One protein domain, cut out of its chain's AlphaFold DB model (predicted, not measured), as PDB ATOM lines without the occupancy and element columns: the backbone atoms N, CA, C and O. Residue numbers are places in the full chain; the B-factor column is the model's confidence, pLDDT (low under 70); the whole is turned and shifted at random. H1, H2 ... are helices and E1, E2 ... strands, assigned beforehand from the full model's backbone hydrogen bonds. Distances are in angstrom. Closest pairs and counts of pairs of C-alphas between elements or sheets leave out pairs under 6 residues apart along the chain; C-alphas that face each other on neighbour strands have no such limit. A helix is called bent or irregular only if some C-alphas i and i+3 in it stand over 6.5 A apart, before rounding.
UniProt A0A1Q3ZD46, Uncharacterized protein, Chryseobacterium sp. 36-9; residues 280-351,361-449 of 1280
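This is residues 280 to 351 and 361 to 449 of the 1280 residues of an uncharacterized protein of Chryseobacterium sp. 36-9 (UniProt A0A1Q3ZD46). One long, bent helix, H1, makes the length; near its first residues sits a small head, a three-stranded sheet between H4 and H5, and H6 runs back beside H1a, with residues 439 to 449 sticking out. At the far end H2 folds back on H1b as a helical hairpin. The 161 printed residues, mostly helix by class, hold six named helices and three strands in the order H1 H2 H3 H4 E1 H5 E2 E3 H6; the antiparallel sheet runs E1, E3, E2. The whole is extended, with a radius of gyration of the C-alphas of 27.9 A and spans of 94 by 43 by 24 A.

H1, residues 280 to 330, was assigned as one helix by its hydrogen bonds but is bent, with C-alphas 314 and 317 6.9 A apart; its arms are H1a, residues 280 to 314, and H1b, residues 317 to 330. H1b touches H2, residues 339 to 347, opposite ways at a shallow tilt of 27 degrees; the closest C-alphas, of Leu 326 and Leu 346, are 6.5 A apart. H1a only just touches H3, residues 367 to 373, with 3 pairs of C-alphas within 8 A, the closest those of Ala 292 and Lys 373 at 6.1 A; H3 only grazes the sheet. H1a touches H4, residues 376 to 386, about perpendicular at 88 degrees, closest at the C-alphas of Leu 285 and Ser 378, 4.9 A. E1, residues 388 to 390, pairs with E3, residues 415 to 418, N 388 and O 418 being 2.9 A apart; E3 and E2, residues 409 to 412, form a hairpin, with N 410 and O 417 2.8 A apart. H4 and H5, residues 392 to 400, are on opposite faces, at heights over the sheet of 9.6 A and 10.2 A; E1, H5 and E2 form a split strand-helix-strand unit, two strands of one sheet that are not neighbours, with a helix between them along the chain and E3 between them in the sheet, its crossover right-handed. H1a touches H6, residues 427 to 448, opposite ways at a shallow tilt of 11 degrees, closest at the C-alphas of Gln 293 and Phe 427, 6.2 A. In H1a, H1b, H2, H3, H4, H5 and H6 every O i to N i+4 pair is within hydrogen-bond range.

H1a runs 51.0 A from C-alpha 280 at (231.058, 257.970, 175.406), H1b 19.8 A, and H6 31.7 A to C-alpha 448 at (215.360, 262.219, 181.542).

The C-alphas of Glu 336 and Thr 449 are the two farthest apart, 95.1 A. Residues 352 to 360 are not printed; C-alphas 351 and 361 across the cut are 30.8 A apart. Of the links printed whole, none is long. Confidence is under 70 at residues 335, 389 to 397, 414 to 415 and 448 to 449.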
ATOM      1  N   GLU A 280     229.968 257.803 176.379       73.94
ATOM      2  CA  GLU A 280     231.058 257.970 175.406       73.94
ATOM      3  C   GLU A 280     232.362 257.313 175.898       73.94
ATOM      4  O   GLU A 280     233.040 256.597 175.150       73.94
ATOM      5  N   GLN A 281     232.689 257.494 177.181       75.44
ATOM      6  CA  GLN A 281     233.863 256.877 177.804       75.44
ATOM      7  C   GLN A 281     233.769 255.342 177.813       75.44
ATOM      8  O   GLN A 281     234.738 254.658 177.460       75.44
ATOM      9  N   LEU A 282     232.598 254.789 178.146       82.06
ATOM     10  CA  LEU A 282     232.349 253.345 178.148       82.06
ATOM     11  C   LEU A 282     232.336 252.744 176.735       82.06
ATOM     12  O   LEU A 282     232.867 251.652 176.532       82.06
ATOM     13  N   GLU A 283     231.803 253.440 175.730       86.31
ATOM     14  CA  GLU A 283     231.860 252.995 174.329       86.31
ATOM     15  C   GLU A 283     233.300 252.960 173.801       86.31
ATOM     16  O   GLU A 283     233.703 252.008 173.114       86.31
ATOM     17  N   LYS A 284     234.112 253.959 174.168       86.19
ATOM     18  CA  LYS A 284     235.547 253.960 173.874       86.19
ATOM     19  C   LYS A 284     236.245 252.775 174.545       86.19
ATOM     20  O   LYS A 284     236.959 252.034 173.862       86.19
ATOM     21  N   LEU A 285     235.987 252.549 175.835       91.06
ATOM     22  CA  LEU A 285     236.519 251.405 176.579       91.06
ATOM     23  C   LEU A 285     236.120 250.071 175.929       91.06
ATOM     24  O   LEU A 285     236.985 249.234 175.680       91.06
ATOM     25  N   LYS A 286     234.848 249.892 175.550       94.06
ATOM     26  CA  LYS A 286     234.348 248.688 174.864       94.06
ATOM     27  C   LYS A 286     235.132 248.389 173.594       94.06
ATOM     28  O   LYS A 286     235.511 247.242 173.337       94.06
ATOM     29  N   LYS A 287     235.383 249.422 172.786       93.06
ATOM     30  CA  LYS A 287     236.128 249.310 171.529       93.06
ATOM     31  C   LYS A 287     237.585 248.919 171.766       93.06
ATOM     32  O   LYS A 287     238.121 248.117 170.999       93.06
ATOM     33  N   GLU A 288     238.229 249.484 172.783       94.50
ATOM     34  CA  GLU A 288     239.620 249.176 173.129       94.50
ATOM     35  C   GLU A 288     239.756 247.779 173.762       94.50
ATOM     36  O   GLU A 288     240.582 246.996 173.290       94.50
ATOM     37  N   LEU A 289     238.879 247.398 174.701       93.25
ATOM     38  CA  LEU A 289     238.824 246.048 175.284       93.25
ATOM     39  C   LEU A 289     238.577 244.971 174.224       93.25
ATOM     40  O   LEU A 289     239.309 243.987 174.163       93.25
ATOM     41  N   SER A 290     237.619 245.183 173.317       92.38
ATOM     42  CA  SER A 290     237.337 244.229 172.231       92.38
ATOM     43  C   SER A 290     238.541 244.039 171.297       92.38
ATOM     44  O   SER A 290     238.763 242.955 170.752       92.38
ATOM     45  N   LYS A 291     239.339 245.094 171.075       93.25
ATOM     46  CA  LYS A 291     240.593 244.997 170.312       93.25
ATOM     47  C   LYS A 291     241.668 244.252 171.103       93.25
ATOM     48  O   LYS A 291     242.354 243.413 170.517       93.25
ATOM     49  N   ALA A 292     241.804 244.542 172.396       91.94
ATOM     50  CA  ALA A 292     242.756 243.883 173.284       91.94
ATOM     51  C   ALA A 292     242.474 242.376 173.404       91.94
ATOM     52  O   ALA A 292     243.410 241.588 173.280       91.94
ATOM     53  N   GLN A 293     241.202 241.975 173.509       94.25
ATOM     54  CA  GLN A 293     240.762 240.576 173.526       94.25
ATOM     55  C   GLN A 293     241.136 239.843 172.229       94.25
ATOM     56  O   GLN A 293     241.752 238.779 172.254       94.25
ATOM     57  N   LYS A 294     240.824 240.431 171.063       92.25
ATOM     58  CA  LYS A 294     241.188 239.839 169.760       92.25
ATOM     59  C   LYS A 294     242.697 239.644 169.619       92.25
ATOM     60  O   LYS A 294     243.138 238.650 169.042       92.25
ATOM     61  N   LEU A 295     243.486 240.598 170.113       92.38
ATOM     62  CA  LEU A 295     244.940 240.502 170.092       92.38
ATOM     63  C   LEU A 295     245.446 239.433 171.070       92.38
ATOM     64  O   LEU A 295     246.296 238.637 170.679       92.38
ATOM     65  N   TYR A 296     244.875 239.360 172.274       94.06
ATOM     66  CA  TYR A 296     245.206 238.354 173.281       94.06
ATOM     67  C   TYR A 296     244.993 236.937 172.738       94.06
ATOM     68  O   TYR A 296     245.941 236.159 172.700       94.06
ATOM     69  N   HIS A 297     243.804 236.624 172.205       91.38
ATOM     70  CA  HIS A 297     243.511 235.298 171.642       91.38
ATOM     71  C   HIS A 297     244.460 234.922 170.495       91.38
ATOM     72  O   HIS A 297     244.875 233.768 170.366       91.38
ATOM     73  N   LYS A 298     244.850 235.904 169.674       92.56
ATOM     74  CA  LYS A 298     245.826 235.699 168.598       92.56
ATOM     75  C   LYS A 298     247.224 235.385 169.143       92.56
ATOM     76  O   LYS A 298     247.907 234.523 168.589       92.56
ATOM     77  N   GLU A 299     247.670 236.087 170.183       91.25
ATOM     78  CA  GLU A 299     248.960 235.834 170.835       91.25
ATOM     79  C   GLU A 299     248.968 234.493 171.581       91.25
ATOM     80  O   GLU A 299     249.921 233.730 171.421       91.25
ATOM     81  N   TYR A 300     247.891 234.183 172.306       92.25
ATOM     82  CA  TYR A 300     247.687 232.924 173.020       92.25
ATOM     83  C   TYR A 300     247.760 231.733 172.065       92.25
ATOM     84  O   TYR A 300     248.590 230.849 172.257       92.25
ATOM     85  N   SER A 301     246.969 231.738 170.982       90.12
ATOM     86  CA  SER A 301     246.971 230.655 169.986       90.12
ATOM     87  C   SER A 301     248.364 230.445 169.386       90.12
ATOM     88  O   SER A 301     248.827 229.314 169.274       90.12
ATOM     89  N   LYS A 302     249.089 231.531 169.081       92.25
ATOM     90  CA  LYS A 302     250.457 231.443 168.554       92.25
ATOM     91  C   LYS A 302     251.450 230.871 169.575       92.25
ATOM     92  O   LYS A 302     252.339 230.113 169.186       92.25
ATOM     93  N   ALA A 303     251.346 231.266 170.845       91.31
ATOM     94  CA  ALA A 303     252.208 230.777 171.920       91.31
ATOM     95  C   ALA A 303     251.923 229.303 172.240       91.31
ATOM     96  O   ALA A 303     252.862 228.516 172.351       91.31
ATOM     97  N   TYR A 304     250.645 228.928 172.290       91.06
ATOM     98  CA  TYR A 304     250.187 227.558 172.479       91.06
ATOM     99  C   TYR A 304     250.690 226.651 171.352       91.06
ATOM    100  O   TYR A 304     251.392 225.682 171.618       91.06
ATOM    101  N   ASP A 305     250.469 227.028 170.086       91.25
ATOM    102  CA  ASP A 305     250.951 226.268 168.925       91.25
ATOM    103  C   ASP A 305     252.474 226.063 168.949       91.25
ATOM    104  O   ASP A 305     252.983 225.016 168.535       91.25
ATOM    105  N   LEU A 306     253.227 227.069 169.407       90.94
ATOM    106  CA  LEU A 306     254.679 226.979 169.540       90.94
ATOM    107  C   LEU A 306     255.080 226.012 170.663       90.94
ATOM    108  O   LEU A 306     255.944 225.162 170.435       90.94
ATOM    109  N   ALA A 307     254.445 226.113 171.833       89.88
ATOM    110  CA  ALA A 307     254.685 225.233 172.973       89.88
ATOM    111  C   ALA A 307     254.328 223.778 172.639       89.88
ATOM    112  O   ALA A 307     255.134 222.875 172.862       89.88
ATOM    113  N   THR A 308     253.183 223.543 171.992       89.31
ATOM    114  CA  THR A 308     252.768 222.212 171.533       89.31
ATOM    115  C   THR A 308     253.766 221.632 170.532       89.31
ATOM    116  O   THR A 308     254.130 220.463 170.642       89.31
ATOM    117  N   LYS A 309     254.285 222.430 169.585       89.81
ATOM    118  CA  LYS A 309     255.334 221.971 168.651       89.81
ATOM    119  C   LYS A 309     256.640 221.617 169.363       89.81
ATOM    120  O   LYS A 309     257.292 220.647 168.983       89.81
ATOM    121  N   GLN A 310     257.040 222.393 170.370       87.75
ATOM    122  CA  GLN A 310     258.246 222.117 171.155       87.75
ATOM    123  C   GLN A 310     258.099 220.843 171.989       87.75
ATOM    124  O   GLN A 310     259.005 220.012 171.979       87.75
ATOM    125  N   TYR A 311     256.941 220.648 172.620       88.50
ATOM    126  CA  TYR A 311     256.602 219.429 173.349       88.50
ATOM    127  C   TYR A 311     256.571 218.202 172.436       88.50
ATOM    128  O   TYR A 311     257.218 217.194 172.705       88.50
ATOM    129  N   GLN A 312     255.905 218.301 171.282       86.75
ATOM    130  CA  GLN A 312     255.920 217.228 170.288       86.75
ATOM    131  C   GLN A 312     257.352 216.885 169.860       86.75
ATOM    132  O   GLN A 312     257.680 215.713 169.712       86.75
ATOM    133  N   LYS A 313     258.230 217.885 169.715       87.44
ATOM    134  CA  LYS A 313     259.639 217.665 169.378       87.44
ATOM    135  C   LYS A 313     260.436 216.998 170.505       87.44
ATOM    136  O   LYS A 313     261.335 216.221 170.197       87.44
ATOM    137  N   SER A 314     260.132 217.276 171.774       84.75
ATOM    138  CA  SER A 314     260.843 216.684 172.918       84.75
ATOM    139  C   SER A 314     260.459 215.225 173.175       84.75
ATOM    140  O   SER A 314     261.302 214.465 173.640       84.75
ATOM    141  N   ILE A 315     259.239 214.808 172.815       88.25
ATOM    142  CA  ILE A 315     258.780 213.417 172.980       88.25
ATOM    143  C   ILE A 315     259.108 212.503 171.787       88.25
ATOM    144  O   ILE A 315     259.035 211.282 171.925       88.25
ATOM    145  N   ILE A 316     259.477 213.060 170.622       86.06
ATOM    146  CA  ILE A 316     259.847 212.282 169.421       86.06
ATOM    147  C   ILE A 316     260.972 211.268 169.699       86.06
ATOM    148  O   ILE A 316     260.760 210.102 169.373       86.06
ATOM    149  N   PRO A 317     262.110 211.630 170.329       83.88
ATOM    150  CA  PRO A 317     263.203 210.682 170.569       83.88
ATOM    151  C   PRO A 317     262.790 209.489 171.440       83.88
ATOM    152  O   PRO A 317     263.156 208.354 171.151       83.88
ATOM    153  N   GLU A 318     261.983 209.725 172.477       83.56
ATOM    154  CA  GLU A 318     261.471 208.670 173.365       83.56
ATOM    155  C   GLU A 318     260.434 207.780 172.668       83.56
ATOM    156  O   GLU A 318     260.388 206.566 172.890       83.56
ATOM    157  N   ARG A 319     259.618 208.364 171.780       82.31
ATOM    158  CA  ARG A 319     258.666 207.617 170.951       82.31
ATOM    159  C   ARG A 319     259.388 206.735 169.930       82.31
ATOM    160  O   ARG A 319     259.070 205.554 169.836       82.31
ATOM    161  N   GLU A 320     260.388 207.272 169.233       84.56
ATOM    162  CA  GLU A 320     261.213 206.527 168.271       84.56
ATOM    163  C   GLU A 320     262.033 205.422 168.957       84.56
ATOM    164  O   GLU A 320     262.106 204.304 168.450       84.56
ATOM    165  N   ALA A 321     262.585 205.676 170.149       83.62
ATOM    166  CA  ALA A 321     263.284 204.660 170.939       83.62
ATOM    167  C   ALA A 321     262.345 203.533 171.408       83.62
ATOM    168  O   ALA A 321     262.739 202.366 171.465       83.62
ATOM    169  N   TYR A 322     261.091 203.848 171.742       84.88
ATOM    170  CA  TYR A 322     260.086 202.830 172.044       84.88
ATOM    171  C   TYR A 322     259.691 202.009 170.811       84.88
ATOM    172  O   TYR A 322     259.638 200.784 170.907       84.88
ATOM    173  N   GLU A 323     259.480 202.652 169.662       83.50
ATOM    174  CA  GLU A 323     259.203 201.966 168.393       83.50
ATOM    175  C   GLU A 323     260.362 201.048 167.976       83.50
ATOM    176  O   GLU A 323     260.120 199.911 167.578       83.50
ATOM    177  N   GLN A 324     261.618 201.471 168.158       82.81
ATOM    178  CA  GLN A 324     262.775 200.599 167.928       82.81
ATOM    179  C   GLN A 324     262.803 199.397 168.877       82.81
ATOM    180  O   GLN A 324     262.998 198.277 168.413       82.81
ATOM    181  N   ARG A 325     262.538 199.584 170.179       84.81
ATOM    182  CA  ARG A 325     262.441 198.460 171.132       84.81
ATOM    183  C   ARG A 325     261.318 197.484 170.774       84.81
ATOM    184  O   ARG A 325     261.479 196.282 170.965       84.81
ATOM    185  N   LEU A 326     260.191 197.979 170.256       83.19
ATOM    186  CA  LEU A 326     259.114 197.124 169.748       83.19
ATOM    187  C   LEU A 326     259.578 196.322 168.525       83.19
ATOM    188  O   LEU A 326     259.428 195.105 168.526       83.19
ATOM    189  N   LEU A 327     260.208 196.972 167.542       82.31
ATOM    190  CA  LEU A 327     260.731 196.318 166.336       82.31
ATOM    191  C   LEU A 327     261.821 195.278 166.645       82.31
ATOM    192  O   LEU A 327     261.851 194.217 166.026       82.31
ATOM    193  N   GLU A 328     262.700 195.543 167.616       83.62
ATOM    194  CA  GLU A 328     263.710 194.582 168.080       83.62
ATOM    195  C   GLU A 328     263.068 193.331 168.691       83.62
ATOM    196  O   GLU A 328     263.508 192.215 168.412       83.62
ATOM    197  N   VAL A 329     261.998 193.490 169.480       81.56
ATOM    198  CA  VAL A 329     261.239 192.356 170.026       81.56
ATOM    199  C   VAL A 329     260.494 191.613 168.918       81.56
ATOM    200  O   VAL A 329     260.537 190.382 168.892       81.56
ATOM    201  N   GLU A 330     259.896 192.314 167.954       80.38
ATOM    202  CA  GLU A 330     259.260 191.692 166.782       80.38
ATOM    203  C   GLU A 330     260.250 190.891 165.926       80.38
ATOM    204  O   GLU A 330     259.911 189.811 165.437       80.38
ATOM    205  N   ALA A 331     261.497 191.352 165.798       78.88
ATOM    206  CA  ALA A 331     262.552 190.655 165.062       78.88
ATOM    207  C   ALA A 331     262.977 189.321 165.709       78.88
ATOM    208  O   ALA A 331     263.578 188.478 165.040       78.88
ATOM    209  N   THR A 332     262.650 189.095 166.988       76.38
ATOM    210  CA  THR A 332     262.885 187.808 167.672       76.38
ATOM    211  C   THR A 332     261.780 186.774 167.433       76.38
ATOM    212  O   THR A 332     261.899 185.633 167.888       76.38
ATOM    213  N   PHE A 333     260.709 187.128 166.712       83.94
ATOM    214  CA  PHE A 333     259.592 186.220 166.467       83.94
ATOM    215  C   PHE A 333     259.941 185.134 165.450       83.94
ATOM    216  O   PHE A 333     260.330 185.414 164.317       83.94
ATOM    217  N   THR A 334     259.719 183.872 165.823       74.25
ATOM    218  CA  THR A 334     259.856 182.727 164.913       74.25
ATOM    219  C   THR A 334     258.488 182.267 164.378       74.25
ATOM    220  O   THR A 334     257.452 182.543 164.997       74.25
ATOM    221  N   PRO A 335     258.435 181.545 163.238       69.88
ATOM    222  CA  PRO A 335     257.180 181.062 162.648       69.88
ATOM    223  C   PRO A 335     256.373 180.107 163.547       69.88
ATOM    224  O   PRO A 335     255.179 179.928 163.326       69.88
ATOM    225  N   GLU A 336     257.005 179.513 164.563       70.31
ATOM    226  CA  GLU A 336     256.409 178.536 165.490       70.31
ATOM    227  C   GLU A 336     255.774 179.184 166.739       70.31
ATOM    228  O   GLU A 336     255.080 178.507 167.500       70.31
ATOM    229  N   MET A 337     255.991 180.487 166.975       74.88
ATOM    230  CA  MET A 337     255.433 181.196 168.134       74.88
ATOM    231  C   MET A 337     253.919 181.418 168.003       74.88
ATOM    232  O   MET A 337     253.440 181.954 167.003       74.88
ATOM    233  N   THR A 338     253.164 181.097 169.058       78.06
ATOM    234  CA  THR A 338     251.716 181.354 169.137       78.06
ATOM    235  C   THR A 338     251.403 182.853 169.256       78.06
ATOM    236  O   THR A 338     252.160 183.612 169.864       78.06
ATOM    237  N   GLU A 339     250.256 183.293 168.724       71.62
ATOM    238  CA  GLU A 339     249.750 184.684 168.811       71.62
ATOM    239  C   GLU A 339     249.772 185.240 170.248       71.62
ATOM    240  O   GLU A 339     250.192 186.372 170.492       71.62
ATOM    241  N   ALA A 340     249.396 184.410 171.226       72.69
ATOM    242  CA  ALA A 340     249.424 184.775 172.639       72.69
ATOM    243  C   ALA A 340     250.852 185.040 173.154       72.69
ATOM    244  O   ALA A 340     251.052 185.965 173.939       72.69
ATOM    245  N   ALA A 341     251.846 184.272 172.692       73.56
ATOM    246  CA  ALA A 341     253.245 184.456 173.072       73.56
ATOM    247  C   ALA A 341     253.853 185.723 172.446       73.56
ATOM    248  O   ALA A 341     254.567 186.454 173.132       73.56
ATOM    249  N   LYS A 342     253.514 186.036 171.187       79.31
ATOM    250  CA  LYS A 342     253.927 187.287 170.520       79.31
ATOM    251  C   LYS A 342     253.345 188.518 171.220       79.31
ATOM    252  O   LYS A 342     254.066 189.463 171.526       79.31
ATOM    253  N   LYS A 343     252.050 188.478 171.560       79.00
ATOM    254  CA  LYS A 343     251.373 189.568 172.280       79.00
ATOM    255  C   LYS A 343     251.929 189.767 173.693       79.00
ATOM    256  O   LYS A 343     252.075 190.906 174.128       79.00
ATOM    257  N   LEU A 344     252.278 188.679 174.387       79.31
ATOM    258  CA  LEU A 344     252.939 188.747 175.691       79.31
ATOM    259  C   LEU A 344     254.317 189.420 175.578       79.31
ATOM    260  O   LEU A 344     254.598 190.325 176.359       79.31
ATOM    261  N   ALA A 345     255.126 189.050 174.581       78.12
ATOM    262  CA  ALA A 345     256.444 189.643 174.350       78.12
ATOM    263  C   ALA A 345     256.370 191.156 174.063       78.12
ATOM    264  O   ALA A 345     257.101 191.929 174.677       78.12
ATOM    265  N   LEU A 346     255.426 191.605 173.226       80.31
ATOM    266  CA  LEU A 346     255.209 193.040 172.970       80.31
ATOM    267  C   LEU A 346     254.704 193.789 174.205       80.31
ATOM    268  O   LEU A 346     255.103 194.923 174.453       80.31
ATOM    269  N   SER A 347     253.851 193.153 175.014       78.88
ATOM    270  CA  SER A 347     253.328 193.767 176.241       78.88
ATOM    271  C   SER A 347     254.381 193.955 177.340       78.88
ATOM    272  O   SER A 347     254.163 194.755 178.248       78.88
ATOM    273  N   GLN A 348     255.514 193.245 177.258       81.19
ATOM    274  CA  GLN A 348     256.642 193.369 178.186       81.19
ATOM    275  C   GLN A 348     257.603 194.512 177.818       81.19
ATOM    276  O   GLN A 348     258.462 194.860 178.630       81.19
ATOM    277  N   VAL A 349     257.453 195.135 176.640       82.62
ATOM    278  CA  VAL A 349     258.229 196.326 176.269       82.62
ATOM    279  C   VAL A 349     257.731 197.516 177.084       82.62
ATOM    280  O   VAL A 349     256.581 197.943 176.958       82.62
ATOM    281  N   ALA A 350     258.609 198.059 177.928       80.75
ATOM    282  CA  ALA A 350     258.293 199.194 178.785       80.75
ATOM    283  C   ALA A 350     257.821 200.394 177.946       80.75
ATOM    284  O   ALA A 350     258.555 200.892 177.090       80.75
ATOM    285  N   LYS A 351     256.585 200.845 178.194       80.38
ATOM    286  CA  LYS A 351     256.022 202.034 177.544       80.38
ATOM    287  C   LYS A 351     256.792 203.286 177.986       80.38
ATOM    288  O   LYS A 351     257.114 203.384 179.173       80.38
ATOM    289  N   PHE A 361     250.699 231.019 180.125       90.25
ATOM    290  CA  PHE A 361     250.580 232.273 179.396       90.25
ATOM    291  C   PHE A 361     250.076 233.358 180.347       90.25
ATOM    292  O   PHE A 361     249.559 233.055 181.420       90.25
ATOM    293  N   ARG A 362     250.223 234.631 179.959       88.75
ATOM    294  CA  ARG A 362     249.729 235.754 180.768       88.75
ATOM    295  C   ARG A 362     248.210 235.635 180.984       88.75
ATOM    296  O   ARG A 362     247.502 235.203 180.069       88.75
ATOM    297  N   ALA A 363     247.709 236.055 182.143       88.06
ATOM    298  CA  ALA A 363     246.272 236.098 182.416       88.06
ATOM    299  C   ALA A 363     245.542 237.080 181.475       88.06
ATOM    300  O   ALA A 363     246.149 238.008 180.938       88.06
ATOM    301  N   GLU A 364     244.238 236.889 181.255       87.81
ATOM    302  CA  GLU A 364     243.440 237.804 180.421       87.81
ATOM    303  C   GLU A 364     243.327 239.205 181.038       87.81
ATOM    304  O   GLU A 364     243.461 240.205 180.330       87.81
ATOM    305  N   ARG A 365     243.180 239.280 182.366       88.19
ATOM    306  CA  ARG A 365     243.255 240.519 183.151       88.19
ATOM    307  C   ARG A 365     244.668 240.780 183.694       88.19
ATOM    308  O   ARG A 365     244.862 240.996 184.886       88.19
ATOM    309  N   ASP A 366     245.665 240.745 182.817       88.88
ATOM    310  CA  ASP A 366     247.039 241.142 183.142       88.88
ATOM    311  C   ASP A 366     247.166 242.677 183.117       88.88
ATOM    312  O   ASP A 366     246.949 243.312 182.080       88.88
ATOM    313  N   THR A 367     247.490 243.292 184.256       85.50
ATOM    314  CA  THR A 367     247.499 244.760 184.411       85.50
ATOM    315  C   THR A 367     248.514 245.433 183.493       85.50
ATOM    316  O   THR A 367     248.183 246.430 182.850       85.50
ATOM    317  N   ALA A 368     249.699 244.840 183.327       86.31
ATOM    318  CA  ALA A 368     250.723 245.327 182.407       86.31
ATOM    319  C   ALA A 368     250.252 245.265 180.943       86.31
ATOM    320  O   ALA A 368     250.437 246.213 180.174       86.31
ATOM    321  N   TYR A 369     249.596 244.177 180.532       90.38
ATOM    322  CA  TYR A 369     249.003 244.059 179.205       90.38
ATOM    323  C   TYR A 369     247.928 245.125 178.989       90.38
ATOM    324  O   TYR A 369     248.004 245.864 178.006       90.38
ATOM    325  N   LEU A 370     246.982 245.269 179.920       89.62
ATOM    326  CA  LEU A 370     245.914 246.267 179.841       89.62
ATOM    327  C   LEU A 370     246.472 247.695 179.754       89.62
ATOM    328  O   LEU A 370     246.068 248.435 178.858       89.62
ATOM    329  N   GLN A 371     247.467 248.045 180.577       88.00
ATOM    330  CA  GLN A 371     248.146 249.348 180.545       88.00
ATOM    331  C   GLN A 371     248.788 249.663 179.187       88.00
ATOM    332  O   GLN A 371     248.827 250.815 178.765       88.00
ATOM    333  N   THR A 372     249.276 248.646 178.468       89.12
ATOM    334  CA  THR A 372     249.866 248.849 177.131       89.12
ATOM    335  C   THR A 372     248.842 248.916 175.999       89.12
ATOM    336  O   THR A 372     249.185 249.367 174.901       89.12
ATOM    337  N   LYS A 373     247.619 248.405 176.200       92.25
ATOM    338  CA  LYS A 373     246.604 248.276 175.136       92.25
ATOM    339  C   LYS A 373     245.458 249.270 175.247       92.25
ATOM    340  O   LYS A 373     244.845 249.563 174.221       92.25
ATOM    341  N   LEU A 374     245.174 249.761 176.446       91.00
ATOM    342  CA  LEU A 374     244.121 250.730 176.720       91.00
ATOM    343  C   LEU A 374     244.719 252.133 176.853       91.00
ATOM    344  O   LEU A 374     245.834 252.311 177.339       91.00
ATOM    345  N   SER A 375     243.968 253.141 176.418       86.00
ATOM    346  CA  SER A 375     244.294 254.539 176.698       86.00
ATOM    347  C   SER A 375     244.122 254.849 178.184       86.00
ATOM    348  O   SER A 375     243.319 254.210 178.855       86.00
ATOM    349  N   GLU A 376     244.814 255.868 178.696       78.94
ATOM    350  CA  GLU A 376     244.710 256.295 180.102       78.94
ATOM    351  C   GLU A 376     243.256 256.574 180.523       78.94
ATOM    352  O   GLU A 376     242.801 256.084 181.551       78.94
ATOM    353  N   VAL A 377     242.477 257.235 179.656       71.50
ATOM    354  CA  VAL A 377     241.033 257.462 179.857       71.50
ATOM    355  C   VAL A 377     240.263 256.143 179.963       71.50
ATOM    356  O   VAL A 377     239.391 256.005 180.817       71.50
ATOM    357  N   SER A 378     240.565 255.160 179.116       83.62
ATOM    358  CA  SER A 378     239.898 253.855 179.148       83.62
ATOM    359  C   SER A 378     240.352 253.000 180.332       83.62
ATOM    360  O   SER A 378     239.516 252.327 180.920       83.62
ATOM    361  N   LEU A 379     241.617 253.077 180.749       82.00
ATOM    362  CA  LEU A 379     242.107 252.456 181.985       82.00
ATOM    363  C   LEU A 379     241.406 253.041 183.206       82.00
ATOM    364  O   LEU A 379     240.942 252.285 184.049       82.00
ATOM    365  N   PHE A 380     241.272 254.366 183.268       78.69
ATOM    366  CA  PHE A 380     240.569 255.047 184.350       78.69
ATOM    367  C   PHE A 380     239.081 254.685 184.361       78.69
ATOM    368  O   PHE A 380     238.518 254.376 185.405       78.69
ATOM    369  N   THR A 381     238.447 254.642 183.186       79.50
ATOM    370  CA  THR A 381     237.041 254.227 183.046       79.50
ATOM    371  C   THR A 381     236.848 252.770 183.474       79.50
ATOM    372  O   THR A 381     235.878 252.458 184.158       79.50
ATOM    373  N   LEU A 382     237.783 251.881 183.117       84.06
ATOM    374  CA  LEU A 382     237.778 250.481 183.538       84.06
ATOM    375  C   LEU A 382     237.959 250.377 185.052       84.06
ATOM    376  O   LEU A 382     237.172 249.714 185.713       84.06
ATOM    377  N   ALA A 383     238.937 251.081 185.617       81.62
ATOM    378  CA  ALA A 383     239.179 251.107 187.051       81.62
ATOM    379  C   ALA A 383     237.962 251.640 187.826       81.62
ATOM    380  O   ALA A 383     237.558 251.043 188.815       81.62
ATOM    381  N   LYS A 384     237.301 252.691 187.334       80.62
ATOM    382  CA  LYS A 384     236.051 253.206 187.910       80.62
ATOM    383  C   LYS A 384     234.902 252.190 187.838       80.62
ATOM    384  O   LYS A 384     234.037 252.197 188.709       80.62
ATOM    385  N   LEU A 385     234.881 251.350 186.802       83.25
ATOM    386  CA  LEU A 385     233.841 250.346 186.584       83.25
ATOM    387  C   LEU A 385     234.020 249.109 187.477       83.25
ATOM    388  O   LEU A 385     233.028 248.603 187.990       83.25
ATOM    389  N   ILE A 386     235.256 248.614 187.639       83.75
ATOM    390  CA  ILE A 386     235.515 247.302 188.264       83.75
ATOM    391  C   ILE A 386     236.472 247.324 189.462       83.75
ATOM    392  O   ILE A 386     236.569 246.311 190.144       83.75
ATOM    393  N   ALA A 387     237.198 248.414 189.725       77.44
ATOM    394  CA  ALA A 387     238.262 248.463 190.733       77.44
ATOM    395  C   ALA A 387     237.891 249.301 191.970       77.44
ATOM    396  O   ALA A 387     237.059 250.207 191.925       77.44
ATOM    397  N   GLU A 388     238.562 249.027 193.087       76.94
ATOM    398  CA  GLU A 388     238.546 249.858 194.292       76.94
ATOM    399  C   GLU A 388     239.774 250.787 194.304       76.94
ATOM    400  O   GLU A 388     240.902 250.322 194.187       76.94
ATOM    401  N   SER A 389     239.587 252.099 194.468       65.75
ATOM    402  CA  SER A 389     240.697 253.054 194.643       65.75
ATOM    403  C   SER A 389     241.382 252.872 196.008       65.75
ATOM    404  O   SER A 389     240.674 252.748 197.009       65.75
ATOM    405  N   THR A 390     242.717 252.924 196.086       59.88
ATOM    406  CA  THR A 390     243.493 252.785 197.342       59.88
ATOM    407  C   THR A 390     244.631 253.817 197.447       59.88
ATOM    408  O   THR A 390     244.991 254.446 196.454       59.88
ATOM    409  N   THR A 391     245.193 254.019 198.646       67.38
ATOM    410  CA  THR A 391     246.342 254.915 198.901       67.38
ATOM    411  C   THR A 391     247.636 254.120 199.112       67.38
ATOM    412  O   THR A 391     247.586 252.989 199.589       67.38
ATOM    413  N   ASP A 392     248.806 254.720 198.849       60.50
ATOM    414  CA  ASP A 392     250.126 254.063 198.992       60.50
ATOM    415  C   ASP A 392     250.360 253.428 200.389       60.50
ATOM    416  O   ASP A 392     250.949 252.347 200.520       60.50
ATOM    417  N   GLU A 393     249.888 254.081 201.459       58.44
ATOM    418  CA  GLU A 393     250.000 253.571 202.837       58.44
ATOM    419  C   GLU A 393     249.083 252.362 203.104       58.44
ATOM    420  O   GLU A 393     249.497 251.422 203.784       58.44
ATOM    421  N   ASP A 394     247.867 252.340 202.549       65.88
ATOM    422  CA  ASP A 394     246.939 251.209 202.693       65.88
ATOM    423  C   ASP A 394     247.364 250.030 201.806       65.88
ATOM    424  O   ASP A 394     247.382 248.880 202.253       65.88
ATOM    425  N   LEU A 395     247.810 250.304 200.576       67.19
ATOM    426  CA  LEU A 395     248.276 249.274 199.655       67.19
ATOM    427  C   LEU A 395     249.530 248.569 200.189       67.19
ATOM    428  O   LEU A 395     249.588 247.340 200.177       67.19
ATOM    429  N   SER A 396     250.508 249.307 200.722       68.38
ATOM    430  CA  SER A 396     251.706 248.699 201.321       68.38
ATOM    431  C   SER A 396     251.372 247.828 202.544       68.38
ATOM    432  O   SER A 396     251.940 246.739 202.703       68.38
ATOM    433  N   GLY A 397     250.391 248.229 203.361       69.56
ATOM    434  CA  GLY A 397     249.838 247.418 204.452       69.56
ATOM    435  C   GLY A 397     249.087 246.168 203.972       69.56
ATOM    436  O   GLY A 397     249.243 245.084 204.536       69.56
ATOM    437  N   ARG A 398     248.298 246.274 202.899       73.25
ATOM    438  CA  ARG A 398     247.525 245.155 202.329       73.25
ATOM    439  C   ARG A 398     248.404 244.156 201.570       73.25
ATOM    440  O   ARG A 398     248.161 242.955 201.682       73.25
ATOM    441  N   LEU A 399     249.443 244.626 200.878       72.62
ATOM    442  CA  LEU A 399     250.458 243.799 200.212       72.62
ATOM    443  C   LEU A 399     251.318 243.038 201.231       72.62
ATOM    444  O   LEU A 399     251.548 241.843 201.073       72.62
ATOM    445  N   SER A 400     251.758 243.704 202.304       71.31
ATOM    446  CA  SER A 400     252.585 243.072 203.348       71.31
ATOM    447  C   SER A 400     251.823 242.042 204.191       71.31
ATOM    448  O   SER A 400     252.419 241.060 204.630       71.31
ATOM    449  N   ASN A 401     250.508 242.218 204.359       73.19
ATOM    450  CA  ASN A 401     249.632 241.275 205.061       73.19
ATOM    451  C   ASN A 401     249.053 240.162 204.162       73.19
ATOM    452  O   ASN A 401     248.352 239.288 204.668       73.19
ATOM    453  N   GLY A 402     249.324 240.177 202.851       70.50
ATOM    454  CA  GLY A 402     248.829 239.174 201.897       70.50
ATOM    455  C   GLY A 402     247.343 239.297 201.528       70.50
ATOM    456  O   GLY A 402     246.777 238.361 200.972       70.50
ATOM    457  N   ASN A 403     246.706 240.435 201.817       73.19
ATOM    458  CA  ASN A 403     245.283 240.677 201.538       73.19
ATOM    459  C   ASN A 403     245.008 241.045 200.070       73.19
ATOM    460  O   ASN A 403     243.863 240.981 199.628       73.19
ATOM    461  N   VAL A 404     246.030 241.482 199.330       75.94
ATOM    462  CA  VAL A 404     245.954 241.846 197.907       75.94
ATOM    463  C   VAL A 404     247.203 241.312 197.213       75.94
ATOM    464  O   VAL A 404     248.310 241.485 197.719       75.94
ATOM    465  N   ALA A 405     247.034 240.660 196.064       78.38
ATOM    466  CA  ALA A 405     248.148 240.223 195.229       78.38
ATOM    467  C   ALA A 405     248.649 241.385 194.356       78.38
ATOM    468  O   ALA A 405     247.844 242.157 193.836       78.38
ATOM    469  N   ALA A 406     249.968 241.496 194.162       76.31
ATOM    470  CA  ALA A 406     250.572 242.570 193.362       76.31
ATOM    471  C   ALA A 406     250.048 242.609 191.911       76.31
ATOM    472  O   ALA A 406     249.939 243.677 191.321       76.31
ATOM    473  N   GLU A 407     249.660 241.457 191.361       76.62
ATOM    474  CA  GLU A 407     249.052 241.315 190.029       76.62
ATOM    475  C   GLU A 407     247.650 241.936 189.898       76.62
ATOM    476  O   GLU A 407     247.204 242.208 188.787       76.62
ATOM    477  N   ASN A 408     246.975 242.219 191.017       82.75
ATOM    478  CA  ASN A 408     245.667 242.878 191.043       82.75
ATOM    479  C   ASN A 408     245.767 244.399 191.238       82.75
ATOM    480  O   ASN A 408     244.741 245.061 191.376       82.75
ATOM    481  N   VAL A 409     246.977 244.962 191.257       83.75
ATOM    482  CA  VAL A 409     247.193 246.407 191.386       83.75
ATOM    483  C   VAL A 409     247.364 247.022 190.000       83.75
ATOM    484  O   VAL A 409     248.246 246.634 189.233       83.75
ATOM    485  N   LEU A 410     246.512 247.991 189.680       82.19
ATOM    486  CA  LEU A 410     246.557 248.782 188.459       82.19
ATOM    487  C   LEU A 410     246.990 250.211 188.792       82.19
ATOM    488  O   LEU A 410     246.328 250.908 189.557       82.19
ATOM    489  N   GLU A 411     248.083 250.656 188.181       79.75
ATOM    490  CA  GLU A 411     248.604 252.014 188.350       79.75
ATOM    491  C   GLU A 411     248.187 252.898 187.172       79.75
ATOM    492  O   GLU A 411     248.360 252.525 186.007       79.75
ATOM    493  N   ILE A 412     247.640 254.077 187.469       73.25
ATOM    494  CA  ILE A 412     247.263 255.081 186.472       73.25
ATOM    495  C   ILE A 412     247.793 256.428 186.965       73.25
ATOM    496  O   ILE A 412     247.301 256.997 187.938       73.25
ATOM    497  N   GLY A 413     248.850 256.934 186.329       74.44
ATOM    498  CA  GLY A 413     249.523 258.149 186.787       74.44
ATOM    499  C   GLY A 413     250.137 257.978 188.184       74.44
ATOM    500  O   GLY A 413     251.119 257.256 188.337       74.44
ATOM    501  N   LYS A 414     249.588 258.681 189.186       65.31
ATOM    502  CA  LYS A 414     249.981 258.579 190.610       65.31
ATOM    503  C   LYS A 414     248.968 257.811 191.468       65.31
ATOM    504  O   LYS A 414     249.183 257.675 192.667       65.31
ATOM    505  N   GLU A 415     247.867 257.363 190.877       66.31
ATOM    506  CA  GLU A 415     246.778 256.691 191.581       66.31
ATOM    507  C   GLU A 415     246.878 255.173 191.408       66.31
ATOM    508  O   GLU A 415     247.255 254.670 190.343       66.31
ATOM    509  N   GLN A 416     246.524 254.443 192.465       77.00
ATOM    510  CA  GLN A 416     246.544 252.984 192.511       77.00
ATOM    511  C   GLN A 416     245.130 252.437 192.701       77.00
ATOM    512  O   GLN A 416     244.365 252.886 193.558       77.00
ATOM    513  N   TYR A 417     244.803 251.424 191.908       79.94
ATOM    514  CA  TYR A 417     243.500 250.773 191.878       79.94
ATOM    515  C   TYR A 417     243.659 249.275 192.133       79.94
ATOM    516  O   TYR A 417     244.529 248.629 191.553       79.94
ATOM    517  N   ILE A 418     242.811 248.709 192.987       83.12
ATOM    518  CA  ILE A 418     242.796 247.286 193.324       83.12
ATOM    519  C   ILE A 418     241.658 246.617 192.560       83.12
ATOM    520  O   ILE A 418     240.482 246.898 192.791       83.12
ATOM    521  N   LEU A 419     242.018 245.713 191.658       83.00
ATOM    522  CA  LEU A 419     241.077 244.873 190.932       83.00
ATOM    523  C   LEU A 419     240.583 243.721 191.835       83.00
ATOM    524  O   LEU A 419     241.378 243.149 192.587       83.00
ATOM    525  N   PRO A 420     239.292 243.352 191.769       82.50
ATOM    526  CA  PRO A 420     238.702 242.295 192.591       82.50
ATOM    527  C   PRO A 420     239.332 240.937 192.272       82.50
ATOM    528  O   PRO A 420     239.590 240.629 191.113       82.50
ATOM    529  N   ALA A 421     239.607 240.114 193.280       78.69
ATOM    530  CA  ALA A 421     240.379 238.881 193.095       78.69
ATOM    531  C   ALA A 421     239.613 237.758 192.368       78.69
ATOM    532  O   ALA A 421     240.240 236.834 191.860       78.69
ATOM    533  N   ASP A 422     238.285 237.836 192.326       81.62
ATOM    534  CA  ASP A 422     237.369 236.771 191.910       81.62
ATOM    535  C   ASP A 422     236.320 237.205 190.869       81.62
ATOM    536  O   ASP A 422     235.571 236.365 190.380       81.62
ATOM    537  N   GLU A 423     236.298 238.482 190.477       82.62
ATOM    538  CA  GLU A 423     235.354 239.031 189.494       82.62
ATOM    539  C   GLU A 423     236.080 239.693 188.318       82.62
ATOM    540  O   GLU A 423     237.158 240.268 188.484       82.62
ATOM    541  N   ASN A 424     235.459 239.698 187.135       85.50
ATOM    542  CA  ASN A 424     235.982 240.345 185.929       85.50
ATOM    543  C   ASN A 424     237.354 239.792 185.499       85.50
ATOM    544  O   ASN A 424     238.201 240.546 185.028       85.50
ATOM    545  N   LEU A 425     237.601 238.492 185.689       86.31
ATOM    546  CA  LEU A 425     238.922 237.862 185.514       86.31
ATOM    547  C   LEU A 425     239.328 237.677 184.045       86.31
ATOM    548  O   LEU A 425     240.512 237.513 183.734       86.31
ATOM    549  N   ASN A 426     238.350 237.709 183.144       89.94
ATOM    550  CA  ASN A 426     238.513 237.515 181.708       89.94
ATOM    551  C   ASN A 426     237.838 238.646 180.913       89.94
ATOM    552  O   ASN A 426     237.091 239.468 181.454       89.94
ATOM    553  N   PHE A 427     238.127 238.719 179.611       91.00
ATOM    554  CA  PHE A 427     237.570 239.773 178.755       91.00
ATOM    555  C   PHE A 427     236.048 239.701 178.610       91.00
ATOM    556  O   PHE A 427     235.426 240.734 178.368       91.00
ATOM    557  N   GLU A 428     235.454 238.514 178.725       89.62
ATOM    558  CA  GLU A 428     234.013 238.314 178.572       89.62
ATOM    559  C   GLU A 428     233.244 238.936 179.743       89.62
ATOM    560  O   GLU A 428     232.380 239.779 179.510       89.62
ATOM    561  N   GLU A 429     233.662 238.653 180.978       88.94
ATOM    562  CA  GLU A 429     233.101 239.253 182.196       88.94
ATOM    563  C   GLU A 429     233.282 240.780 182.221       88.94
ATOM    564  O   GLU A 429     232.334 241.518 182.495       88.94
ATOM    565  N   MET A 430     234.469 241.287 181.851       91.50
ATOM    566  CA  MET A 430     234.711 242.737 181.765       91.50
ATOM    567  C   MET A 430     233.785 243.423 180.748       91.50
ATOM    568  O   MET A 430     233.300 244.533 180.982       91.50
ATOM    569  N   LEU A 431     233.544 242.784 179.597       91.00
ATOM    570  CA  LEU A 431     232.646 243.309 178.568       91.00
ATOM    571  C   LEU A 431     231.171 243.194 178.976       91.00
ATOM    572  O   LEU A 431     230.387 244.068 178.603       91.00
ATOM    573  N   GLU A 432     230.786 242.166 179.730       88.94
ATOM    574  CA  GLU A 432     229.437 242.005 180.280       88.94
ATOM    575  C   GLU A 432     229.107 243.120 181.279       88.94
ATOM    576  O   GLU A 432     228.133 243.848 181.072       88.94
ATOM    577  N   THR A 433     229.964 243.341 182.281       88.06
ATOM    578  CA  THR A 433     229.819 244.432 183.263       88.06
ATOM    579  C   THR A 433     229.703 245.795 182.574       88.06
ATOM    580  O   THR A 433     228.839 246.612 182.904       88.06
ATOM    581  N   LEU A 434     230.524 246.025 181.546       92.19
ATOM    582  CA  LEU A 434     230.474 247.241 180.738       92.19
ATOM    583  C   LEU A 434     229.142 247.391 179.994       92.19
ATOM    584  O   LEU A 434     228.561 248.477 179.979       92.19
ATOM    585  N   ASN A 435     228.664 246.328 179.345       86.81
ATOM    586  CA  ASN A 435     227.416 246.368 178.581       86.81
ATOM    587  C   ASN A 435     226.204 246.606 179.489       86.81
ATOM    588  O   ASN A 435     225.308 247.356 179.101       86.81
ATOM    589  N   THR A 436     226.204 246.034 180.694       88.44
ATOM    590  CA  THR A 436     225.186 246.294 181.719       88.44
ATOM    591  C   THR A 436     225.148 247.778 182.075       88.44
ATOM    592  O   THR A 436     224.091 248.402 181.971       88.44
ATOM    593  N   ARG A 437     226.305 248.395 182.358       87.75
ATOM    594  CA  ARG A 437     226.382 249.831 182.666       87.75
ATOM    595  C   ARG A 437     225.951 250.722 181.496       87.75
ATOM    596  O   ARG A 437     225.235 251.699 181.695       87.75
ATOM    597  N   LEU A 438     226.332 250.374 180.264       82.44
ATOM    598  CA  LEU A 438     225.848 251.070 179.063       82.44
ATOM    599  C   LEU A 438     224.320 250.989 178.927       82.44
ATOM    600  O   LEU A 438     223.692 251.962 178.514       82.44
ATOM    601  N   SER A 439     223.716 249.847 179.266       80.56
ATOM    602  CA  SER A 439     222.260 249.682 179.251       80.56
ATOM    603  C   SER A 439     221.575 250.560 180.301       80.56
ATOM    604  O   SER A 439     220.575 251.200 179.986       80.56
ATOM    605  N   GLU A 440     222.121 250.632 181.519       81.88
ATOM    606  CA  GLU A 440     221.616 251.509 182.586       81.88
ATOM    607  C   GLU A 440     221.658 252.985 182.183       81.88
ATOM    608  O   GLU A 440     220.670 253.699 182.346       81.88
ATOM    609  N   LEU A 441     222.774 253.437 181.601       74.12
ATOM    610  CA  LEU A 441     222.925 254.823 181.153       74.12
ATOM    611  C   LEU A 441     221.962 255.166 180.015       74.12
ATOM    612  O   LEU A 441     221.423 256.267 179.986       74.12
ATOM    613  N   ASN A 442     221.710 254.236 179.089       77.69
ATOM    614  CA  ASN A 442     220.716 254.446 178.034       77.69
ATOM    615  C   ASN A 442     219.298 254.601 178.603       77.69
ATOM    616  O   ASN A 442     218.549 255.454 178.127       77.69
ATOM    617  N   GLU A 443     218.937 253.823 179.628       76.88
ATOM    618  CA  GLU A 443     217.655 253.971 180.326       76.88
ATOM    619  C   GLU A 443     217.590 255.308 181.085       76.88
ATOM    620  O   GLU A 443     216.580 256.007 181.031       76.88
ATOM    621  N   GLU A 444     218.682 255.727 181.730       74.19
ATOM    622  CA  GLU A 444     218.764 257.026 182.403       74.19
ATOM    623  C   GLU A 444     218.632 258.201 181.419       74.19
ATOM    624  O   GLU A 444     217.886 259.146 181.690       74.19
ATOM    625  N   ILE A 445     219.287 258.132 180.257       71.56
ATOM    626  CA  ILE A 445     219.145 259.125 179.183       71.56
ATOM    627  C   ILE A 445     217.689 259.171 178.715       71.56
ATOM    628  O   ILE A 445     217.103 260.250 178.648       71.56
ATOM    629  N   TYR A 446     217.078 258.016 178.456       71.00
ATOM    630  CA  TYR A 446     215.686 257.916 178.017       71.00
ATOM    631  C   TYR A 446     214.706 258.576 179.001       71.00
ATOM    632  O   TYR A 446     213.944 259.457 178.609       71.00
ATOM    633  N   GLN A 447     214.765 258.219 180.287       72.25
ATOM    634  CA  GLN A 447     213.820 258.698 181.309       72.25
ATOM    635  C   GLN A 447     213.939 260.203 181.605       72.25
ATOM    636  O   GLN A 447     213.031 260.801 182.186       72.25
ATOM    637  N   ASN A 448     215.063 260.822 181.237       68.62
ATOM    638  CA  ASN A 448     215.360 262.219 181.542       68.62
ATOM    639  C   ASN A 448     215.485 263.106 180.284       68.62
ATOM    640  O   ASN A 448     215.716 264.307 180.419       68.62
ATOM    641  N   THR A 449     215.314 262.570 179.070       68.06
ATOM    642  CA  THR A 449     215.330 263.384 177.843       68.06
ATOM    643  C   THR A 449     213.976 264.062 177.644       68.06
ATOM    644  O   THR A 449     212.960 263.405 177.429       68.06
TER     645      THR A 449